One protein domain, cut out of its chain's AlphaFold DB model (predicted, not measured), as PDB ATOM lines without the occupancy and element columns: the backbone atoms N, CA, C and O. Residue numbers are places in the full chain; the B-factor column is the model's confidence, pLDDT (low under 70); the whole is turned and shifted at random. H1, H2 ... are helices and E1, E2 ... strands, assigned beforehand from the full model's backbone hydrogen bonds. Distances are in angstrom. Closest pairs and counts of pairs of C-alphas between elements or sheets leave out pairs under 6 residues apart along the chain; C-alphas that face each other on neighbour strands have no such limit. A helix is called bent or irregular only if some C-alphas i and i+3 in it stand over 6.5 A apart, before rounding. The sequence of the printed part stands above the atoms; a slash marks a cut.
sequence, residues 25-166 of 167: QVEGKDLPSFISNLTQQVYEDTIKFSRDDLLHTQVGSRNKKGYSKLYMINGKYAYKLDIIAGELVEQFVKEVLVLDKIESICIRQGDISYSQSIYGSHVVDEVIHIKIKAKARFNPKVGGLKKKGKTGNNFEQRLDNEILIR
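This is residues 25 to 166 of the 167 residues of an uncharacterized protein of Flammeovirga sp. SJP92 (UniProt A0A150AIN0). A twisted sheet of four strands, E4 E3 E6 E5, has helices H1 and H2 running side by side along one side of it and the short helix H3 on the other side. At one end of the longest axis, away from this sheet, lies the small hairpin E1 and E2, with the last printed residues beside E1. The 142 printed residues hold three named helices and six named strands in the order H1 E1 E2 E3 E4 H2 E5 H3 E6, and the four-stranded sheet is mixed. The class is mixed, helices and strands; the whole is compact, with a radius of gyration of the C-alphas of 15.0 A and spans of 47 by 32 by 24 A.

Start at residues 25 to 26, which pair antiparallel with residues 105 to 106 of E5, residues 102 to 109. Next comes H1, residues 28 to 48, which only grazes the sheet with its residues 28 to 38. H1 touches H2, residues 86 to 96, with residues 39 to 46 alone, at a shallow tilt of 12 degrees, opposite ways; the closest C-alphas are those of Thr 39 and Val 93, 6.6 A apart. E1, residues 54 to 57, and E2, residues 60 to 63, form an antiparallel hairpin, with N 55 and O 62 2.8 A apart. E3, residues 70 to 73, and E4, residues 77 to 80, form another, with N 71 and O 79 2.8 A apart; E2 and E3 are apart. E4, H2 and E5 make a split strand-helix-strand unit, two same-way strands joined through a helix with E3 and E6, residues 126 to 132, between them; its crossover is right-handed. E6 is parallel to E3, with N 72 and O 128 2.8 A apart, and antiparallel to E5, with N 129 and O 106 2.8 A apart. H2 and H3, residues 112 to 119, only graze the sheet. In H2 and H3 every O i to N i+4 pair is within hydrogen-bond range; in H1, 15 of 17 are.

Find C-alpha 28 at (-13.826, -12.588, -39.264); from there H1 runs 30.9 A to C-alpha 48. H1 is only just irregular: C-alphas 29 and 32 are 6.9 A apart. H2 is 15.2 A long and E5 20.3 A. E6 runs 19.2 A and ends at C-alpha 132, (-4.890, -21.706, -42.734).

The two C-alphas farthest apart, those of Lys 29 and Asn 161, are 48.8 A apart. The printed part has no cut, and no link is long. Residues 133 to 166 hold no named element; within them, residues 146 to 147 pair with residues 77 to 78 of E4, and 164 to 165 with residues 56 to 57 of E1. Mean pLDDT of the printed part is 77.8; look for values under 70 at residues 110 to 125 and 148 to 157, among others.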
ATOM      1  N   GLN A  25      -7.717 -14.345 -29.705       91.31
ATOM      2  CA  GLN A  25      -8.187 -14.943 -30.957       91.31
ATOM      3  C   GLN A  25      -8.664 -13.827 -31.897       91.31
ATOM      4  O   GLN A  25      -9.449 -12.976 -31.490       91.31
ATOM      5  N   VAL A  26      -8.210 -13.845 -33.150       93.25
ATOM      6  CA  VAL A  26      -8.588 -12.895 -34.202       93.25
ATOM      7  C   VAL A  26      -9.149 -13.656 -35.398       93.25
ATOM      8  O   VAL A  26      -8.502 -14.558 -35.938       93.25
ATOM      9  N   GLU A  27     -10.352 -13.280 -35.825       93.25
ATOM     10  CA  GLU A  27     -11.082 -13.908 -36.927       93.25
ATOM     11  C   GLU A  27     -12.125 -12.950 -37.526       93.25
ATOM     12  O   GLU A  27     -12.367 -11.855 -37.017       93.25
ATOM     13  N   GLY A  28     -12.737 -13.346 -38.646       92.25
ATOM     14  CA  GLY A  28     -13.826 -12.588 -39.264       92.25
ATOM     15  C   GLY A  28     -13.418 -11.179 -39.709       92.25
ATOM     16  O   GLY A  28     -12.440 -11.005 -40.435       92.25
ATOM     17  N   LYS A  29     -14.200 -10.173 -39.303       93.75
ATOM     18  CA  LYS A  29     -14.076  -8.778 -39.768       93.75
ATOM     19  C   LYS A  29     -12.778  -8.080 -39.344       93.75
ATOM     20  O   LYS A  29     -12.358  -7.149 -40.021       93.75
ATOM     21  N   ASP A  30     -12.152  -8.529 -38.258       93.69
ATOM     22  CA  ASP A  30     -10.952  -7.893 -37.693       93.69
ATOM     23  C   ASP A  30      -9.660  -8.467 -38.305       93.69
ATOM     24  O   ASP A  30      -8.582  -7.875 -38.209       93.69
ATOM     25  N   LEU A  31      -9.775  -9.607 -38.994       93.88
ATOM     26  CA  LEU A  31      -8.660 -10.331 -39.593       93.88
ATOM     27  C   LEU A  31      -7.889  -9.530 -40.666       93.88
ATOM     28  O   LEU A  31      -6.660  -9.576 -40.627       93.88
ATOM     29  N   PRO A  32      -8.525  -8.778 -41.594       95.50
ATOM     30  CA  PRO A  32      -7.801  -8.001 -42.606       95.50
ATOM     31  C   PRO A  32      -6.863  -6.957 -41.994       95.50
ATOM     32  O   PRO A  32      -5.672  -6.933 -42.305       95.50
ATOM     33  N   SER A  33      -7.385  -6.138 -41.076       95.75
ATOM     34  CA  SER A  33      -6.607  -5.104 -40.386       95.75
ATOM     35  C   SER A  33      -5.485  -5.722 -39.559       95.75
ATOM     36  O   SER A  33      -4.354  -5.237 -39.573       95.75
ATOM     37  N   PHE A  34      -5.769  -6.838 -38.887       94.75
ATOM     38  CA  PHE A  34      -4.766  -7.541 -38.106       94.75
ATOM     39  C   PHE A  34      -3.634  -8.110 -38.974       94.75
ATOM     40  O   PHE A  34      -2.467  -7.941 -38.632       94.75
ATOM     41  N   ILE A  35      -3.947  -8.741 -40.111       94.56
ATOM     42  CA  ILE A  35      -2.934  -9.263 -41.043       94.56
ATOM     43  C   ILE A  35      -2.079  -8.130 -41.612       94.56
ATOM     44  O   ILE A  35      -0.863  -8.291 -41.717       94.56
ATOM     45  N   SER A  36      -2.684  -6.986 -41.942       94.69
ATOM     46  CA  SER A  36      -1.950  -5.803 -42.405       94.69
ATOM     47  C   SER A  36      -0.943  -5.330 -41.355       94.69
ATOM     48  O   SER A  36       0.244  -5.191 -41.650       94.69
ATOM     49  N   ASN A  37      -1.389  -5.175 -40.104       92.81
ATOM     50  CA  ASN A  37      -0.525  -4.767 -38.995       92.81
ATOM     51  C   ASN A  37       0.574  -5.799 -38.718       92.81
ATOM     52  O   ASN A  37       1.729  -5.434 -38.513       92.81
ATOM     53  N   LEU A  38       0.239  -7.091 -38.746       91.38
ATOM     54  CA  LEU A  38       1.209  -8.161 -38.534       91.38
ATOM     55  C   LEU A  38       2.268  -8.191 -39.641       91.38
ATOM     56  O   LEU A  38       3.444  -8.393 -39.361       91.38
ATOM     57  N   THR A  39       1.860  -7.964 -40.888       92.19
ATOM     58  CA  THR A  39       2.767  -7.885 -42.039       92.19
ATOM     59  C   THR A  39       3.737  -6.719 -41.894       92.19
ATOM     60  O   THR A  39       4.938  -6.890 -42.089       92.19
ATOM     61  N   GLN A  40       3.236  -5.547 -41.496       92.06
ATOM     62  CA  GLN A  40       4.078  -4.388 -41.222       92.06
ATOM     63  C   GLN A  40       5.077  -4.674 -40.091       92.06
ATOM     64  O   GLN A  40       6.267  -4.435 -40.270       92.06
ATOM     65  N   GLN A  41       4.622  -5.254 -38.973       87.81
ATOM     66  CA  GLN A  41       5.496  -5.628 -37.855       87.81
ATOM     67  C   GLN A  41       6.610  -6.585 -38.293       87.81
ATOM     68  O   GLN A  41       7.770  -6.353 -37.980       87.81
ATOM     69  N   VAL A  42       6.277  -7.615 -39.076       87.19
ATOM     70  CA  VAL A  42       7.253  -8.570 -39.625       87.19
ATOM     71  C   VAL A  42       8.347  -7.855 -40.426       87.19
ATOM     72  O   VAL A  42       9.530  -8.158 -40.255       87.19
ATOM     73  N   TYR A  43       7.985  -6.890 -41.275       87.56
ATOM     74  CA  TYR A  43       8.968  -6.113 -42.034       87.56
ATOM     75  C   TYR A  43       9.789  -5.168 -41.151       87.56
ATOM     76  O   TYR A  43      11.007  -5.099 -41.306       87.56
ATOM     77  N   GLU A  44       9.161  -4.470 -40.207       86.44
ATOM     78  CA  GLU A  44       9.863  -3.581 -39.277       86.44
ATOM     79  C   GLU A  44      10.868  -4.337 -38.402       86.44
ATOM     80  O   GLU A  44      11.992  -3.872 -38.209       86.44
ATOM     81  N   ASP A  45      10.489  -5.508 -37.896       80.56
ATOM     82  CA  ASP A  45      11.362  -6.366 -37.094       80.56
ATOM     83  C   ASP A  45      12.527  -6.905 -37.933       80.56
ATOM     84  O   ASP A  45      13.662  -6.956 -37.458       80.56
ATOM     85  N   THR A  46      12.282  -7.202 -39.213       80.94
ATOM     86  CA  THR A  46      13.332  -7.592 -40.168       80.94
ATOM     87  C   THR A  46      14.348  -6.473 -40.393       80.94
ATOM     88  O   THR A  46      15.541  -6.740 -40.470       80.94
ATOM     89  N   ILE A  47      13.910  -5.213 -40.472       83.38
ATOM     90  CA  ILE A  47      14.811  -4.058 -40.637       83.38
ATOM     91  C   ILE A  47      15.657  -3.825 -39.378       83.38
ATOM     92  O   ILE A  47      16.814  -3.423 -39.472       83.38
ATOM     93  N   LYS A  48      15.087  -4.072 -38.192       80.00
ATOM     94  CA  LYS A  48      15.780  -3.916 -36.901       80.00
ATOM     95  C   LYS A  48      16.763  -5.050 -36.610       80.00
ATOM     96  O   LYS A  48      17.565  -4.920 -35.684       80.00
ATOM     97  N   PHE A  49      16.686  -6.156 -37.346       78.75
ATOM     98  CA  PHE A  49      17.564  -7.297 -37.145       78.75
ATOM     99  C   PHE A  49      19.029  -6.908 -37.373       78.75
ATOM    100  O   PHE A  49      19.401  -6.372 -38.416       78.75
ATOM    101  N   SER A  50      19.872  -7.242 -36.399       78.56
ATOM    102  CA  SER A  50      21.321  -7.142 -36.510       78.56
ATOM    103  C   SER A  50      21.948  -8.495 -36.225       78.56
ATOM    104  O   SER A  50      21.642  -9.138 -35.221       78.56
ATOM    105  N   ARG A  51      22.879  -8.909 -37.086       79.06
ATOM    106  CA  ARG A  51      23.617 -10.161 -36.907       79.06
ATOM    107  C   ARG A  51      24.471 -10.153 -35.632       79.06
ATOM    108  O   ARG A  51      24.606 -11.187 -34.987       79.06
ATOM    109  N   ASP A  52      24.941  -8.983 -35.202       80.81
ATOM    110  CA  ASP A  52      25.719  -8.811 -33.964       80.81
ATOM    111  C   ASP A  52      24.892  -9.072 -32.690       80.81
ATOM    112  O   ASP A  52      25.431  -9.347 -31.604       80.81
ATOM    113  N   ASP A  53      23.563  -9.014 -32.815       78.56
ATOM    114  CA  ASP A  53      22.636  -9.358 -31.746       78.56
ATOM    115  C   ASP A  53      22.413 -10.877 -31.639       78.56
ATOM    116  O   ASP A  53      21.707 -11.307 -30.732       78.56
ATOM    117  N   LEU A  54      23.044 -11.722 -32.465       78.25
ATOM    118  CA  LEU A  54      22.944 -13.176 -32.332       78.25
ATOM    119  C   LEU A  54      23.830 -13.732 -31.204       78.25
ATOM    120  O   LEU A  54      24.985 -13.355 -31.004       78.25
ATOM    121  N   LEU A  55      23.270 -14.682 -30.456       77.94
ATOM    122  CA  LEU A  55      23.969 -15.583 -29.546       77.94
ATOM    123  C   LEU A  55      23.914 -16.988 -30.121       77.94
ATOM    124  O   LEU A  55      22.828 -17.557 -30.259       77.94
ATOM    125  N   HIS A  56      25.079 -17.569 -30.374       79.62
ATOM    126  CA  HIS A  56      25.197 -18.968 -30.759       79.62
ATOM    127  C   HIS A  56      25.503 -19.810 -29.526       79.62
ATOM    128  O   HIS A  56      26.435 -19.525 -28.775       79.62
ATOM    129  N   THR A  57      24.719 -20.861 -29.326       75.44
ATOM    130  CA  THR A  57      24.857 -21.825 -28.231       75.44
ATOM    131  C   THR A  57      24.869 -23.244 -28.794       75.44
ATOM    132  O   THR A  57      24.530 -23.450 -29.961       75.44
ATOM    133  N   GLN A  58      25.209 -24.244 -27.978       73.12
ATOM    134  CA  GLN A  58      25.169 -25.651 -28.410       73.12
ATOM    135  C   GLN A  58      23.768 -26.118 -28.846       73.12
ATOM    136  O   GLN A  58      23.646 -27.032 -29.654       73.12
ATOM    137  N   VAL A  59      22.716 -25.471 -28.336       69.75
ATOM    138  CA  VAL A  59      21.313 -25.792 -28.638       69.75
ATOM    139  C   VAL A  59      20.729 -24.946 -29.777       69.75
ATOM    140  O   VAL A  59      19.558 -25.094 -30.118       69.75
ATOM    141  N   GLY A  60      21.529 -24.056 -30.375       70.88
ATOM    142  CA  GLY A  60      21.136 -23.224 -31.509       70.88
ATOM    143  C   GLY A  60      21.427 -21.738 -31.312       70.88
ATOM    144  O   GLY A  60      22.127 -21.329 -30.384       70.88
ATOM    145  N   SER A  61      20.874 -20.927 -32.212       72.50
ATOM    146  CA  SER A  61      21.078 -19.474 -32.238       72.50
ATOM    147  C   SER A  61      19.821 -18.728 -31.777       72.50
ATOM    148  O   SER A  61      18.697 -19.161 -32.053       72.50
ATOM    149  N   ARG A  62      19.994 -17.611 -31.070       71.38
ATOM    150  CA  ARG A  62      18.903 -16.718 -30.641       71.38
ATOM    151  C   ARG A  62      19.350 -15.263 -30.662       71.38
ATOM    152  O   ARG A  62      20.532 -15.011 -30.453       71.38
ATOM    153  N   ASN A  63      18.430 -14.319 -30.832       71.06
ATOM    154  CA  ASN A  63      18.757 -12.913 -30.601       71.06
ATOM    155  C   ASN A  63      18.948 -12.621 -29.102       71.06
ATOM    156  O   ASN A  63      18.278 -13.204 -28.248       71.06
ATOM    157  N   LYS A  64      19.862 -11.698 -28.783       71.50
ATOM    158  CA  LYS A  64      20.054 -11.087 -27.454       71.50
ATOM    159  C   LYS A  64      18.841 -10.254 -27.053       71.50
ATOM    160  O   LYS A  64      18.540 -10.138 -25.871       71.50
ATOM    161  N   LYS A  65      18.178  -9.660 -28.043       68.69
ATOM    162  CA  LYS A  65      16.991  -8.820 -27.895       68.69
ATOM    163  C   LYS A  65      15.756  -9.617 -28.324       68.69
ATOM    164  O   LYS A  65      15.827 -10.369 -29.293       68.69
ATOM    165  N   GLY A  66      14.638  -9.445 -27.619       60.41
ATOM    166  CA  GLY A  66      13.382 -10.194 -27.800       60.41
ATOM    167  C   GLY A  66      12.605  -9.897 -29.089       60.41
ATOM    168  O   GLY A  66      11.382  -9.909 -29.092       60.41
ATOM    169  N   TYR A  67      13.266  -9.650 -30.222       58.75
ATOM    170  CA  TYR A  67      12.604  -9.433 -31.525       58.75
ATOM    171  C   TYR A  67      11.949 -10.706 -32.100       58.75
ATOM    172  O   TYR A  67      11.616 -10.803 -33.277       58.75
ATOM    173  N   SER A  68      11.823 -11.737 -31.279       62.91
ATOM    174  CA  SER A  68      11.791 -13.129 -31.673       62.91
ATOM    175  C   SER A  68      10.425 -13.747 -31.440       62.91
ATOM    176  O   SER A  68      10.213 -14.485 -30.471       62.91
ATOM    177  N   LYS A  69       9.480 -13.439 -32.329       78.25
ATOM    178  CA  LYS A  69       8.171 -14.099 -32.340       78.25
ATOM    179  C   LYS A  69       8.283 -15.476 -32.990       78.25
ATOM    180  O   LYS A  69       8.928 -15.644 -34.031       78.25
ATOM    181  N   LEU A  70       7.623 -16.465 -32.390       80.25
ATOM    182  CA  LEU A  70       7.452 -17.781 -33.001       80.25
ATOM    183  C   LEU A  70       6.114 -17.830 -33.738       80.25
ATOM    184  O   LEU A  70       5.053 -17.736 -33.125       80.25
ATOM    185  N   TYR A  71       6.155 -18.057 -35.042       85.12
ATOM    186  CA  TYR A  71       4.973 -18.258 -35.870       85.12
ATOM    187  C   TYR A  71       4.724 -19.755 -36.053       85.12
ATOM    188  O   TYR A  71       5.588 -20.495 -36.528       85.12
ATOM    189  N   MET A  72       3.526 -20.208 -35.693       86.12
ATOM    190  CA  MET A  72       3.102 -21.603 -35.764       86.12
ATOM    191  C   MET A  72       1.977 -21.767 -36.782       86.12
ATOM    192  O   MET A  72       0.839 -21.377 -36.530       86.12
ATOM    193  N   ILE A  73       2.261 -22.405 -37.916       88.38
ATOM    194  CA  ILE A  73       1.299 -22.567 -39.012       88.38
ATOM    195  C   ILE A  73       0.616 -23.927 -38.913       88.38
ATOM    196  O   ILE A  73       1.273 -24.978 -38.945       88.38
ATOM    197  N   ASN A  74      -0.713 -23.924 -38.767       88.56
ATOM    198  CA  ASN A  74      -1.547 -25.120 -38.572       88.56
ATOM    199  C   ASN A  74      -1.061 -26.044 -37.438       88.56
ATOM    200  O   ASN A  74      -1.274 -27.255 -37.485       88.56
ATOM    201  N   GLY A  75      -0.318 -25.503 -36.462       79.88
ATOM    202  CA  GLY A  75       0.347 -26.272 -35.402       79.88
ATOM    203  C   GLY A  75       1.401 -27.280 -35.890       79.88
ATOM    204  O   GLY A  75       1.937 -28.038 -35.082       79.88
ATOM    205  N   LYS A  76       1.698 -27.309 -37.194       82.75
ATOM    206  CA  LYS A  76       2.563 -28.300 -37.850       82.75
ATOM    207  C   LYS A  76       3.882 -27.717 -38.312       82.75
ATOM    208  O   LYS A  76       4.848 -28.470 -38.400       82.75
ATOM    209  N   TYR A  77       3.917 -26.429 -38.625       82.62
ATOM    210  CA  TYR A  77       5.110 -25.762 -39.121       82.62
ATOM    211  C   TYR A  77       5.470 -24.590 -38.225       82.62
ATOM    212  O   TYR A  77       4.579 -23.937 -37.689       82.62
ATOM    213  N   ALA A  78       6.763 -24.360 -38.060       79.12
ATOM    214  CA  ALA A  78       7.315 -23.310 -37.229       79.12
ATOM    215  C   ALA A  78       8.177 -22.377 -38.082       79.12
ATOM    216  O   ALA A  78       8.890 -22.830 -38.984       79.12
ATOM    217  N   TYR A  79       8.106 -21.091 -37.762       77.19
ATOM    218  CA  TYR A  79       8.961 -20.051 -38.303       77.19
ATOM    219  C   TYR A  79       9.357 -19.100 -37.198       77.19
ATOM    220  O   TYR A  79       8.513 -18.631 -36.436       77.19
ATOM    221  N   LYS A  80      10.650 -18.841 -37.109       74.44
ATOM    222  CA  LYS A  80      11.225 -18.002 -36.079       74.44
ATOM    223  C   LYS A  80      11.869 -16.807 -36.758       74.44
ATOM    224  O   LYS A  80      12.710 -16.996 -37.636       74.44
ATOM    225  N   LEU A  81      11.446 -15.603 -36.372       69.31
ATOM    226  CA  LEU A  81      11.855 -14.380 -37.067       69.31
ATOM    227  C   LEU A  81      13.290 -13.928 -36.754       69.31
ATOM    228  O   LEU A  81      13.766 -12.950 -37.309       69.31
ATOM    229  N   ASP A  82      13.989 -14.642 -35.874       58.53
ATOM    230  CA  ASP A  82      15.250 -14.192 -35.289       58.53
ATOM    231  C   ASP A  82      16.424 -14.116 -36.255       58.53
ATOM    232  O   ASP A  82      17.478 -13.630 -35.866       58.53
ATOM    233  N   ILE A  83      16.309 -14.682 -37.453       59.97
ATOM    234  CA  ILE A  83      17.475 -14.940 -38.292       59.97
ATOM    235  C   ILE A  83      17.078 -14.897 -39.763       59.97
ATOM    236  O   ILE A  83      16.757 -15.958 -40.319       59.97
ATOM    237  N   ILE A  84      17.019 -13.719 -40.405       61.47
ATOM    238  CA  ILE A  84      16.561 -13.703 -41.803       61.47
ATOM    239  C   ILE A  84      17.136 -12.610 -42.720       61.47
ATOM    240  O   ILE A  84      17.109 -11.423 -42.416       61.47
ATOM    241  N   ALA A  85      17.564 -13.049 -43.909       70.31
ATOM    242  CA  ALA A  85      17.630 -12.257 -45.131       70.31
ATOM    243  C   ALA A  85      16.228 -11.854 -45.613       70.31
ATOM    244  O   ALA A  85      15.289 -12.655 -45.584       70.31
ATOM    245  N   GLY A  86      16.100 -10.629 -46.125       75.75
ATOM    246  CA  GLY A  86      14.809 -10.050 -46.513       75.75
ATOM    247  C   GLY A  86      13.994 -10.885 -47.510       75.75
ATOM    248  O   GLY A  86      12.770 -10.918 -47.411       75.75
ATOM    249  N   GLU A  87      14.643 -11.628 -48.410       78.62
ATOM    250  CA  GLU A  87      13.956 -12.446 -49.422       78.62
ATOM    251  C   GLU A  87      13.057 -13.541 -48.815       78.62
ATOM    252  O   GLU A  87      11.970 -13.815 -49.319       78.62
ATOM    253  N   LEU A  88      13.461 -14.149 -47.696       77.56
ATOM    254  CA  LEU A  88      12.698 -15.230 -47.060       77.56
ATOM    255  C   LEU A  88      11.539 -14.673 -46.232       77.56
ATOM    256  O   LEU A  88      10.488 -15.303 -46.136       77.56
ATOM    257  N   VAL A  89      11.705 -13.465 -45.687       82.38
ATOM    258  CA  VAL A  89      10.618 -12.710 -45.052       82.38
ATOM    259  C   VAL A  89       9.545 -12.385 -46.079       82.38
ATOM    260  O   VAL A  89       8.367 -12.633 -45.840       82.38
ATOM    261  N   GLU A  90       9.950 -11.899 -47.249       85.50
ATOM    262  CA  GLU A  90       9.030 -11.619 -48.343       85.50
ATOM    263  C   GLU A  90       8.282 -12.886 -48.789       85.50
ATOM    264  O   GLU A  90       7.061 -12.862 -48.960       85.50
ATOM    265  N   GLN A  91       8.983 -14.019 -48.914       85.12
ATOM    266  CA  GLN A  91       8.352 -15.301 -49.234       85.12
ATOM    267  C   GLN A  91       7.379 -15.765 -48.140       85.12
ATOM    268  O   GLN A  91       6.287 -16.242 -48.456       85.12
ATOM    269  N   PHE A  92       7.730 -15.597 -46.862       86.69
ATOM    270  CA  PHE A  92       6.841 -15.887 -45.738       86.69
ATOM    271  C   PHE A  92       5.565 -15.041 -45.803       86.69
ATOM    272  O   PHE A  92       4.466 -15.592 -45.754       86.69
ATOM    273  N   VAL A  93       5.689 -13.724 -45.977       90.06
ATOM    274  CA  VAL A  93       4.539 -12.812 -46.072       90.06
ATOM    275  C   VAL A  93       3.641 -13.203 -47.249       90.06
ATOM    276  O   VAL A  93       2.439 -13.393 -47.066       90.06
ATOM    277  N   LYS A  94       4.220 -13.400 -48.439       90.62
ATOM    278  CA  LYS A  94       3.475 -13.735 -49.664       90.62
ATOM    279  C   LYS A  94       2.806 -15.107 -49.622       90.62
ATOM    280  O   LYS A  94       1.784 -15.301 -50.277       90.62
ATOM    281  N   GLU A  95       3.369 -16.068 -48.895       89.12
ATOM    282  CA  GLU A  95       2.819 -17.422 -48.850       89.12
ATOM    283  C   GLU A  95       1.854 -17.631 -47.677       89.12
ATOM    284  O   GLU A  95       0.843 -18.320 -47.846       89.12
ATOM    285  N   VAL A  96       2.150 -17.036 -46.518       89.50
ATOM    286  CA  VAL A  96       1.477 -17.301 -45.239       89.50
ATOM    287  C   VAL A  96       0.523 -16.181 -44.841       89.50
ATOM    288  O   VAL A  96      -0.616 -16.474 -44.485       89.50
ATOM    289  N   LEU A  97       0.948 -14.914 -44.914       91.88
ATOM    290  CA  LEU A  97       0.164 -13.753 -44.469       91.88
ATOM    291  C   LEU A  97      -0.792 -13.242 -45.557       91.88
ATOM    292  O   LEU A  97      -0.894 -12.049 -45.826       91.88
ATOM    293  N   VAL A  98      -1.525 -14.166 -46.179       93.94
ATOM    294  CA  VAL A  98      -2.512 -13.868 -47.222       93.94
ATOM    295  C   VAL A  98      -3.909 -14.031 -46.644       93.94
ATOM    296  O   VAL A  98      -4.299 -15.138 -46.265       93.94
ATOM    297  N   LEU A  99      -4.682 -12.942 -46.619       93.81
ATOM    298  CA  LEU A  99      -6.029 -12.897 -46.038       93.81
ATOM    299  C   LEU A  99      -6.923 -14.049 -46.515       93.81
ATOM    300  O   LEU A  99      -7.538 -14.745 -45.708       93.81
ATOM    301  N   ASP A 100      -6.935 -14.318 -47.818       93.69
ATOM    302  CA  ASP A 100      -7.788 -15.361 -48.390       93.69
ATOM    303  C   ASP A 100      -7.416 -16.773 -47.935       93.69
ATOM    304  O   ASP A 100      -8.273 -17.661 -47.943       93.69
ATOM    305  N   LYS A 101      -6.172 -16.984 -47.495       94.12
ATOM    306  CA  LYS A 101      -5.686 -18.272 -46.997       94.12
ATOM    307  C   LYS A 101      -5.926 -18.449 -45.498       94.12
ATOM    308  O   LYS A 101      -6.056 -19.589 -45.058       94.12
ATOM    309  N   ILE A 102      -5.987 -17.374 -44.716       95.06
ATOM    310  CA  ILE A 102      -6.041 -17.447 -43.250       95.06
ATOM    311  C   ILE A 102      -7.486 -17.613 -42.764       95.06
ATOM    312  O   ILE A 102      -8.397 -16.913 -43.196       95.06
ATOM    313  N   GLU A 103      -7.697 -18.577 -41.873       95.50
ATOM    314  CA  GLU A 103      -8.962 -18.815 -41.171       95.50
ATOM    315  C   GLU A 103      -9.027 -18.000 -39.876       95.50
ATOM    316  O   GLU A 103     -10.000 -17.291 -39.640       95.50
ATOM    317  N   SER A 104      -7.980 -18.085 -39.056       95.25
ATOM    318  CA  SER A 104      -7.877 -17.359 -37.791       95.25
ATOM    319  C   SER A 104      -6.429 -17.236 -37.333       95.25
ATOM    320  O   SER A 104      -5.547 -17.990 -37.764       95.25
ATOM    321  N   ILE A 105      -6.189 -16.276 -36.443       94.81
ATOM    322  CA  ILE A 105      -4.906 -16.087 -35.771       94.81
ATOM    323  C   ILE A 105      -5.141 -16.116 -34.263       94.81
ATOM    324  O   ILE A 105      -6.019 -15.432 -33.753       94.81
ATOM    325  N   CYS A 106      -4.356 -16.914 -33.546       91.81
ATOM    326  CA  CYS A 106      -4.372 -16.977 -32.092       91.81
ATOM    327  C   CYS A 106      -3.004 -16.563 -31.557       91.81
ATOM    328  O   CYS A 106      -1.987 -17.191 -31.847       91.81
ATOM    329  N   ILE A 107      -2.986 -15.501 -30.769       89.31
ATOM    330  CA  ILE A 107      -1.799 -14.971 -30.120       89.31
ATOM    331  C   ILE A 107      -1.769 -15.531 -28.710       89.31
ATOM    332  O   ILE A 107      -2.725 -15.355 -27.956       89.31
ATOM    333  N   ARG A 108      -0.680 -16.201 -28.347       82.88
ATOM    334  CA  ARG A 108      -0.440 -16.650 -26.979       82.88
ATOM    335  C   ARG A 108       0.726 -15.871 -26.410       82.88
ATOM    336  O   ARG A 108       1.869 -16.067 -26.824       82.88
ATOM    337  N   GLN A 109       0.407 -15.016 -25.448       73.94
ATOM    338  CA  GLN A 109       1.390 -14.383 -24.586       73.94
ATOM    339  C   GLN A 109       1.608 -15.336 -23.418       73.94
ATOM    340  O   GLN A 109       0.673 -15.657 -22.683       73.94
ATOM    341  N   GLY A 110       2.808 -15.901 -23.325       58.06
ATOM    342  CA  GLY A 110       3.102 -16.953 -22.362       58.06
ATOM    343  C   GLY A 110       4.272 -16.581 -21.476       58.06
ATOM    344  O   GLY A 110       5.247 -16.013 -21.956       58.06
ATOM    345  N   ASP A 111       4.193 -16.991 -20.209       56.12
ATOM    346  CA  ASP A 111       5.370 -17.210 -19.370       56.12
ATOM    347  C   ASP A 111       6.412 -17.974 -20.195       56.12
ATOM    348  O   ASP A 111       6.136 -19.057 -20.732       56.12
ATOM    349  N   ILE A 112       7.593 -17.372 -20.322       59.59
ATOM    350  CA  ILE A 112       8.745 -17.894 -21.053       59.59
ATOM    351  C   ILE A 112       8.971 -19.369 -20.718       59.59
ATOM    352  O   ILE A 112       9.201 -20.168 -21.621       59.59
ATOM    353  N   SER A 113       8.799 -19.756 -19.455       56.47
ATOM    354  CA  SER A 113       9.000 -21.121 -18.964       56.47
ATOM    355  C   SER A 113       8.012 -22.114 -19.587       56.47
ATOM    356  O   SER A 113       8.389 -23.201 -20.033       56.47
ATOM    357  N   TYR A 114       6.736 -21.731 -19.687       57.53
ATOM    358  CA  TYR A 114       5.697 -22.563 -20.294       57.53
ATOM    359  C   TYR A 114       5.869 -22.649 -21.812       57.53
ATOM    360  O   TYR A 114       5.839 -23.738 -22.389       57.53
ATOM    361  N   SER A 115       6.101 -21.510 -22.465       61.69
ATOM    362  CA  SER A 115       6.338 -21.460 -23.907       61.69
ATOM    363  C   SER A 115       7.578 -22.268 -24.299       61.69
ATOM    364  O   SER A 115       7.536 -23.023 -25.271       61.69
ATOM    365  N   GLN A 116       8.644 -22.209 -23.499       64.31
ATOM    366  CA  GLN A 116       9.844 -23.015 -23.705       64.31
ATOM    367  C   GLN A 116       9.608 -24.512 -23.488       64.31
ATOM    368  O   GLN A 116      10.178 -25.318 -24.220       64.31
ATOM    369  N   SER A 117       8.727 -24.909 -22.563       58.72
ATOM    370  CA  SER A 117       8.380 -26.327 -22.372       58.72
ATOM    371  C   SER A 117       7.679 -26.949 -23.590       58.72
ATOM    372  O   SER A 117       7.875 -28.128 -23.884       58.72
ATOM    373  N   ILE A 118       6.894 -26.162 -24.335       58.03
ATOM    374  CA  ILE A 118       6.105 -26.653 -25.479       58.03
ATOM    375  C   ILE A 118       6.836 -26.473 -26.809       58.03
ATOM    376  O   ILE A 118       6.682 -27.286 -27.727       58.03
ATOM    377  N   TYR A 119       7.603 -25.393 -26.933       61.16
ATOM    378  CA  TYR A 119       8.184 -24.942 -28.196       61.16
ATOM    379  C   TYR A 119       9.722 -24.886 -28.179       61.16
ATOM    380  O   TYR A 119      10.330 -24.570 -29.201       61.16
ATOM    381  N   GLY A 120      10.354 -25.244 -27.056       60.78
ATOM    382  CA  GLY A 120      11.804 -25.237 -26.860       60.78
ATOM    383  C   GLY A 120      12.365 -23.863 -26.482       60.78
ATOM    384  O   GLY A 120      11.657 -22.858 -26.476       60.78
ATOM    385  N   SER A 121      13.678 -23.797 -26.241       59.09
ATOM    386  CA  SER A 121      14.440 -22.583 -25.865       59.09
ATOM    387  C   SER A 121      14.393 -21.438 -26.891       59.09
ATOM    388  O   SER A 121      15.013 -20.390 -26.714       59.09
ATOM    389  N   HIS A 122      13.670 -21.644 -27.987       56.12
ATOM    390  CA  HIS A 122      13.553 -20.726 -29.098       56.12
ATOM    391  C   HIS A 122      12.451 -19.678 -28.915       56.12
ATOM    392  O   HIS A 122      12.464 -18.710 -29.672       56.12
ATOM    393  N   VAL A 123      11.540 -19.837 -27.949       60.56
ATOM    394  CA  VAL A 123      10.511 -18.829 -27.647       60.56
ATOM    395  C   VAL A 123      11.000 -17.885 -26.559       60.56
ATOM    396  O   VAL A 123      11.457 -18.338 -25.507       60.56
ATOM    397  N   VAL A 124      10.903 -16.583 -26.834       57.97
ATOM    398  CA  VAL A 124      11.332 -15.528 -25.907       57.97
ATOM    399  C   VAL A 124      10.150 -14.723 -25.376       57.97
ATOM    400  O   VAL A 124      10.199 -14.385 -24.210       57.97
ATOM    401  N   ASP A 125       9.077 -14.498 -26.148       68.88
ATOM    402  CA  ASP A 125       7.993 -13.603 -25.694       68.88
ATOM    403  C   ASP A 125       6.583 -14.032 -26.141       68.88
ATOM    404  O   ASP A 125       5.662 -14.135 -25.330       68.88
ATOM    405  N   GLU A 126       6.389 -14.319 -27.432       78.69
ATOM    406  CA  GLU A 126       5.050 -14.506 -28.006       78.69
ATOM    407  C   GLU A 126       5.022 -15.632 -29.046       78.69
ATOM    408  O   GLU A 126       5.944 -15.786 -29.859       78.69
ATOM    409  N   VAL A 127       3.935 -16.414 -29.039       82.62
ATOM    410  CA  VAL A 127       3.652 -17.422 -30.069       82.62
ATOM    411  C   VAL A 127       2.406 -17.021 -30.848       82.62
ATOM    412  O   VAL A 127       1.309 -16.931 -30.293       82.62
ATOM    413  N   ILE A 128       2.563 -16.829 -32.156       88.56
ATOM    414  CA  ILE A 128       1.481 -16.493 -33.081       88.56
ATOM    415  C   ILE A 128       1.082 -17.754 -33.842       88.56
ATOM    416  O   ILE A 128       1.783 -18.223 -34.739       88.56
ATOM    417  N   HIS A 129      -0.071 -18.315 -33.500       90.50
ATOM    418  CA  HIS A 129      -0.669 -19.434 -34.213       90.50
ATOM    419  C   HIS A 129      -1.490 -18.926 -35.390       90.50
ATOM    420  O   HIS A 129      -2.475 -18.225 -35.202       90.50
ATOM    421  N   ILE A 130      -1.128 -19.336 -36.600       92.75
ATOM    422  CA  ILE A 130      -1.862 -19.010 -37.821       92.75
ATOM    423  C   ILE A 130      -2.541 -20.284 -38.310       92.75
ATOM    424  O   ILE A 130      -1.880 -21.278 -38.641       92.75
ATOM    425  N   LYS A 131      -3.872 -20.264 -38.354       94.25
ATOM    426  CA  LYS A 131      -4.675 -21.339 -38.928       94.25
ATOM    427  C   LYS A 131      -5.008 -20.983 -40.371       94.25
ATOM    428  O   LYS A 131      -5.617 -19.953 -40.637       94.25
ATOM    429  N   ILE A 132      -4.598 -21.832 -41.304       93.88
ATOM    430  CA  ILE A 132      -4.890 -21.706 -42.734       93.88
ATOM    431  C   ILE A 132      -6.156 -22.509 -43.046       93.88
ATOM    432  O   ILE A 132      -6.300 -23.643 -42.584       93.88
ATOM    433  N   LYS A 133      -7.046 -21.945 -43.869       94.38
ATOM    434  CA  LYS A 133      -8.277 -22.596 -44.334       94.38
ATOM    435  C   LYS A 133      -7.952 -23.947 -44.976       94.38
ATOM    436  O   LYS A 133      -7.055 -24.043 -45.810       94.38
ATOM    437  N   ALA A 134      -8.745 -24.977 -44.683       89.44
ATOM    438  CA  ALA A 134      -8.484 -26.350 -45.132       89.44
ATOM    439  C   ALA A 134      -8.316 -26.521 -46.659       89.44
ATOM    440  O   ALA A 134      -7.603 -27.417 -47.101       89.44
ATOM    441  N   LYS A 135      -8.971 -25.673 -47.465       90.69
ATOM    442  CA  LYS A 135      -8.921 -25.717 -48.937       90.69
ATOM    443  C   LYS A 135      -7.850 -24.806 -49.552       90.69
ATOM    444  O   LYS A 135      -7.662 -24.835 -50.766       90.69
ATOM    445  N   ALA A 136      -7.177 -23.975 -48.756       90.75
ATOM    446  CA  ALA A 136      -6.160 -23.070 -49.272       90.75
ATOM    447  C   ALA A 136      -4.888 -23.845 -49.641       90.75
ATOM    448  O   ALA A 136      -4.433 -24.726 -48.909       90.75
ATOM    449  N   ARG A 137      -4.291 -23.500 -50.787       86.69
ATOM    450  CA  ARG A 137      -2.974 -24.021 -51.165       86.69
ATOM    451  C   ARG A 137      -1.918 -23.411 -50.245       86.69
ATOM    452  O   ARG A 137      -1.887 -22.194 -50.068       86.69
ATOM    453  N   PHE A 138      -1.064 -24.264 -49.690       83.75
ATOM    454  CA  PHE A 138      -0.008 -23.873 -48.766       83.75
ATOM    455  C   PHE A 138       1.271 -24.651 -49.071       83.75
ATOM    456  O   PHE A 138       1.283 -25.883 -49.001       83.75
ATOM    457  N   ASN A 139       2.340 -23.930 -49.404       82.25
ATOM    458  CA  ASN A 139       3.657 -24.507 -49.636       82.25
ATOM    459  C   ASN A 139       4.624 -24.152 -48.493       82.25
ATOM    460  O   ASN A 139       5.217 -23.072 -48.500       82.25
ATOM    461  N   PRO A 140       4.860 -25.067 -47.535       74.56
ATOM    462  CA  PRO A 140       5.703 -24.766 -46.384       74.56
ATOM    463  C   PRO A 140       7.168 -24.505 -46.748       74.56
ATOM    464  O   PRO A 140       7.851 -23.793 -46.021       74.56
ATOM    465  N   LYS A 141       7.657 -25.046 -47.872       73.44
ATOM    466  CA  LYS A 141       9.051 -24.848 -48.292       73.44
ATOM    467  C   LYS A 141       9.316 -23.418 -48.758       73.44
ATOM    468  O   LYS A 141      10.399 -22.910 -48.512       73.44
ATOM    469  N   VAL A 142       8.336 -22.795 -49.418       68.81
ATOM    470  CA  VAL A 142       8.469 -21.433 -49.962       68.81
ATOM    471  C   VAL A 142       8.491 -20.410 -48.834       68.81
ATOM    472  O   VAL A 142       9.321 -19.526 -48.851       68.81
ATOM    473  N   GLY A 143       7.680 -20.568 -47.789       60.38
ATOM    474  CA  GLY A 143       7.702 -19.645 -46.645       60.38
ATOM    475  C   GLY A 143       8.885 -19.825 -45.682       60.38
ATOM    476  O   GLY A 143       8.782 -19.387 -44.541       60.38
ATOM    477  N   GLY A 144       9.940 -20.558 -46.065       65.81
ATOM    478  CA  GLY A 144      11.058 -20.893 -45.173       65.81
ATOM    479  C   GLY A 144      10.643 -21.682 -43.920       65.81
ATOM    480  O   GLY A 144      11.333 -21.639 -42.903       65.81
ATOM    481  N   LEU A 145       9.496 -22.374 -43.956       74.19
ATOM    482  CA  LEU A 145       8.907 -23.024 -42.786       74.19
ATOM    483  C   LEU A 145       9.487 -24.424 -42.581       74.19
ATOM    484  O   LEU A 145       9.624 -25.208 -43.526       74.19
ATOM    485  N   LYS A 146       9.726 -24.806 -41.321       70.50
ATOM    486  CA  LYS A 146      10.135 -26.177 -40.972       70.50
ATOM    487  C   LYS A 146       9.054 -26.908 -40.200       70.50
ATOM    488  O   LYS A 146       8.207 -26.307 -39.546       70.50
ATOM    489  N   LYS A 147       9.041 -28.235 -40.314       72.38
ATOM    490  CA  LYS A 147       8.081 -29.086 -39.601       72.38
ATOM    491  C   LYS A 147       8.368 -29.029 -38.096       72.38
ATOM    492  O   LYS A 147       9.522 -29.122 -37.693       72.38
ATOM    493  N   LYS A 148       7.324 -28.943 -37.270       65.56
ATOM    494  CA  LYS A 148       7.402 -28.964 -35.802       65.56
ATOM    495  C   LYS A 148       8.263 -30.142 -35.330       65.56
ATOM    496  O   LYS A 148       8.083 -31.265 -35.805       65.56
ATOM    497  N   GLY A 149       9.195 -29.874 -34.418       58.41
ATOM    498  CA  GLY A 149      10.152 -30.861 -33.902       58.41
ATOM    499  C   GLY A 149      11.395 -31.074 -34.774       58.41
ATOM    500  O   GLY A 149      12.313 -31.761 -34.346       58.41
ATOM    501  N   LYS A 150      11.460 -30.476 -35.969       54.66
ATOM    502  CA  LYS A 150      12.707 -30.295 -36.716       54.66
ATOM    503  C   LYS A 150      13.062 -28.819 -36.676       54.66
ATOM    504  O   LYS A 150      12.478 -28.020 -37.408       54.66
ATOM    505  N   THR A 151      13.993 -28.462 -35.804       44.25
ATOM    506  CA  THR A 151      14.626 -27.151 -35.853       44.25
ATOM    507  C   THR A 151      15.603 -27.120 -37.010       44.25
ATOM    508  O   THR A 151      16.303 -28.077 -37.337       44.25
ATOM    509  N   GLY A 152      15.548 -26.006 -37.702       46.09
ATOM    510  CA  GLY A 152      16.565 -25.587 -38.616       46.09
ATOM    511  C   GLY A 152      16.157 -24.198 -39.067       46.09
ATOM    512  O   GLY A 152      15.045 -24.004 -39.546       46.09
ATOM    513  N   ASN A 153      17.043 -23.238 -38.948       52.97
ATOM    514  CA  ASN A 153      16.733 -21.865 -39.310       52.97
ATOM    515  C   ASN A 153      17.102 -21.554 -40.757       52.97
ATOM    516  O   ASN A 153      17.811 -22.320 -41.418       52.97
ATOM    517  N   ASN A 154      16.620 -20.405 -41.220       49.78
ATOM    518  CA  ASN A 154      17.042 -19.798 -42.470       49.78
ATOM    519  C   ASN A 154      18.504 -19.315 -42.440       49.78
ATOM    520  O   ASN A 154      19.085 -19.197 -43.504       49.78
ATOM    521  N   PHE A 155      19.150 -19.145 -41.275       51.06
ATOM    522  CA  PHE A 155      20.617 -18.984 -41.183       51.06
ATOM    523  C   PHE A 155      21.187 -19.576 -39.890       51.06
ATOM    524  O   PHE A 155      21.911 -18.926 -39.146       51.06
ATOM    525  N   GLU A 156      20.867 -20.833 -39.590       53.50
ATOM    526  CA  GLU A 156      21.443 -21.508 -38.413       53.50
ATOM    527  C   GLU A 156      22.964 -21.717 -38.499       53.50
ATOM    528  O   GLU A 156      23.591 -22.146 -37.533       53.50
ATOM    529  N   GLN A 157      23.567 -21.387 -39.643       58.31
ATOM    530  CA  GLN A 157      25.008 -21.369 -39.793       58.31
ATOM    531  C   GLN A 157      25.572 -20.111 -39.137       58.31
ATOM    532  O   GLN A 157      25.585 -19.016 -39.705       58.31
ATOM    533  N   ARG A 158      26.046 -20.327 -37.908       72.50
ATOM    534  CA  ARG A 158      27.136 -19.554 -37.322       72.50
ATOM    535  C   ARG A 158      28.237 -19.420 -38.381       72.50
ATOM    536  O   ARG A 158      28.701 -20.441 -38.890       72.50
ATOM    537  N   LEU A 159      28.618 -18.198 -38.726       77.19
ATOM    538  CA  LEU A 159      29.799 -17.929 -39.539       77.19
ATOM    539  C   LEU A 159      31.046 -18.298 -38.738       77.19
ATOM    540  O   LEU A 159      31.047 -18.283 -37.506       77.19
ATOM    541  N   ASP A 160      32.135 -18.600 -39.434       78.56
ATOM    542  CA  ASP A 160      33.362 -19.075 -38.790       78.56
ATOM    543  C   ASP A 160      33.928 -18.080 -37.763       78.56
ATOM    544  O   ASP A 160      34.523 -18.495 -36.766       78.56
ATOM    545  N   ASN A 161      33.678 -16.781 -37.959       80.69
ATOM    546  CA  ASN A 161      34.109 -15.695 -37.080       80.69
ATOM    547  C   ASN A 161      33.165 -15.405 -35.894       80.69
ATOM    548  O   ASN A 161      33.486 -14.557 -35.064       80.69
ATOM    549  N   GLU A 162      32.017 -16.077 -35.785       81.12
ATOM    550  CA  GLU A 162      31.042 -15.835 -34.716       81.12
ATOM    551  C   GLU A 162      31.316 -16.715 -33.486       81.12
ATOM    552  O   GLU A 162      31.584 -17.913 -33.598       81.12
ATOM    553  N   ILE A 163      31.226 -16.146 -32.278       83.38
ATOM    554  CA  ILE A 163      31.535 -16.866 -31.030       83.38
ATOM    555  C   ILE A 163      30.435 -17.885 -30.704       83.38
ATOM    556  O   ILE A 163      29.254 -17.545 -30.638       83.38
ATOM    557  N   LEU A 164      30.836 -19.131 -30.427       84.38
ATOM    558  CA  LEU A 164      29.967 -20.164 -29.862       84.38
ATOM    559  C   LEU A 164      30.096 -20.186 -28.336       84.38
ATOM    560  O   LEU A 164      31.148 -20.534 -27.799       84.38
ATOM    561  N   ILE A 165      29.005 -19.889 -27.640       81.44
ATOM    562  CA  ILE A 165      28.920 -20.007 -26.187       81.44
ATOM    563  C   ILE A 165      28.663 -21.474 -25.836       81.44
ATOM    564  O   ILE A 165      27.659 -22.067 -26.241       81.44
ATOM    565  N   ARG A 166      29.585 -22.068 -25.076       76.00
ATOM    566  CA  ARG A 166      29.417 -23.405 -24.502       76.00
ATOM    567  C   ARG A 166      28.771 -23.244 -23.129       76.00
ATOM    568  O   ARG A 166      29.374 -22.639 -22.249       76.00
TER     569      ARG A 166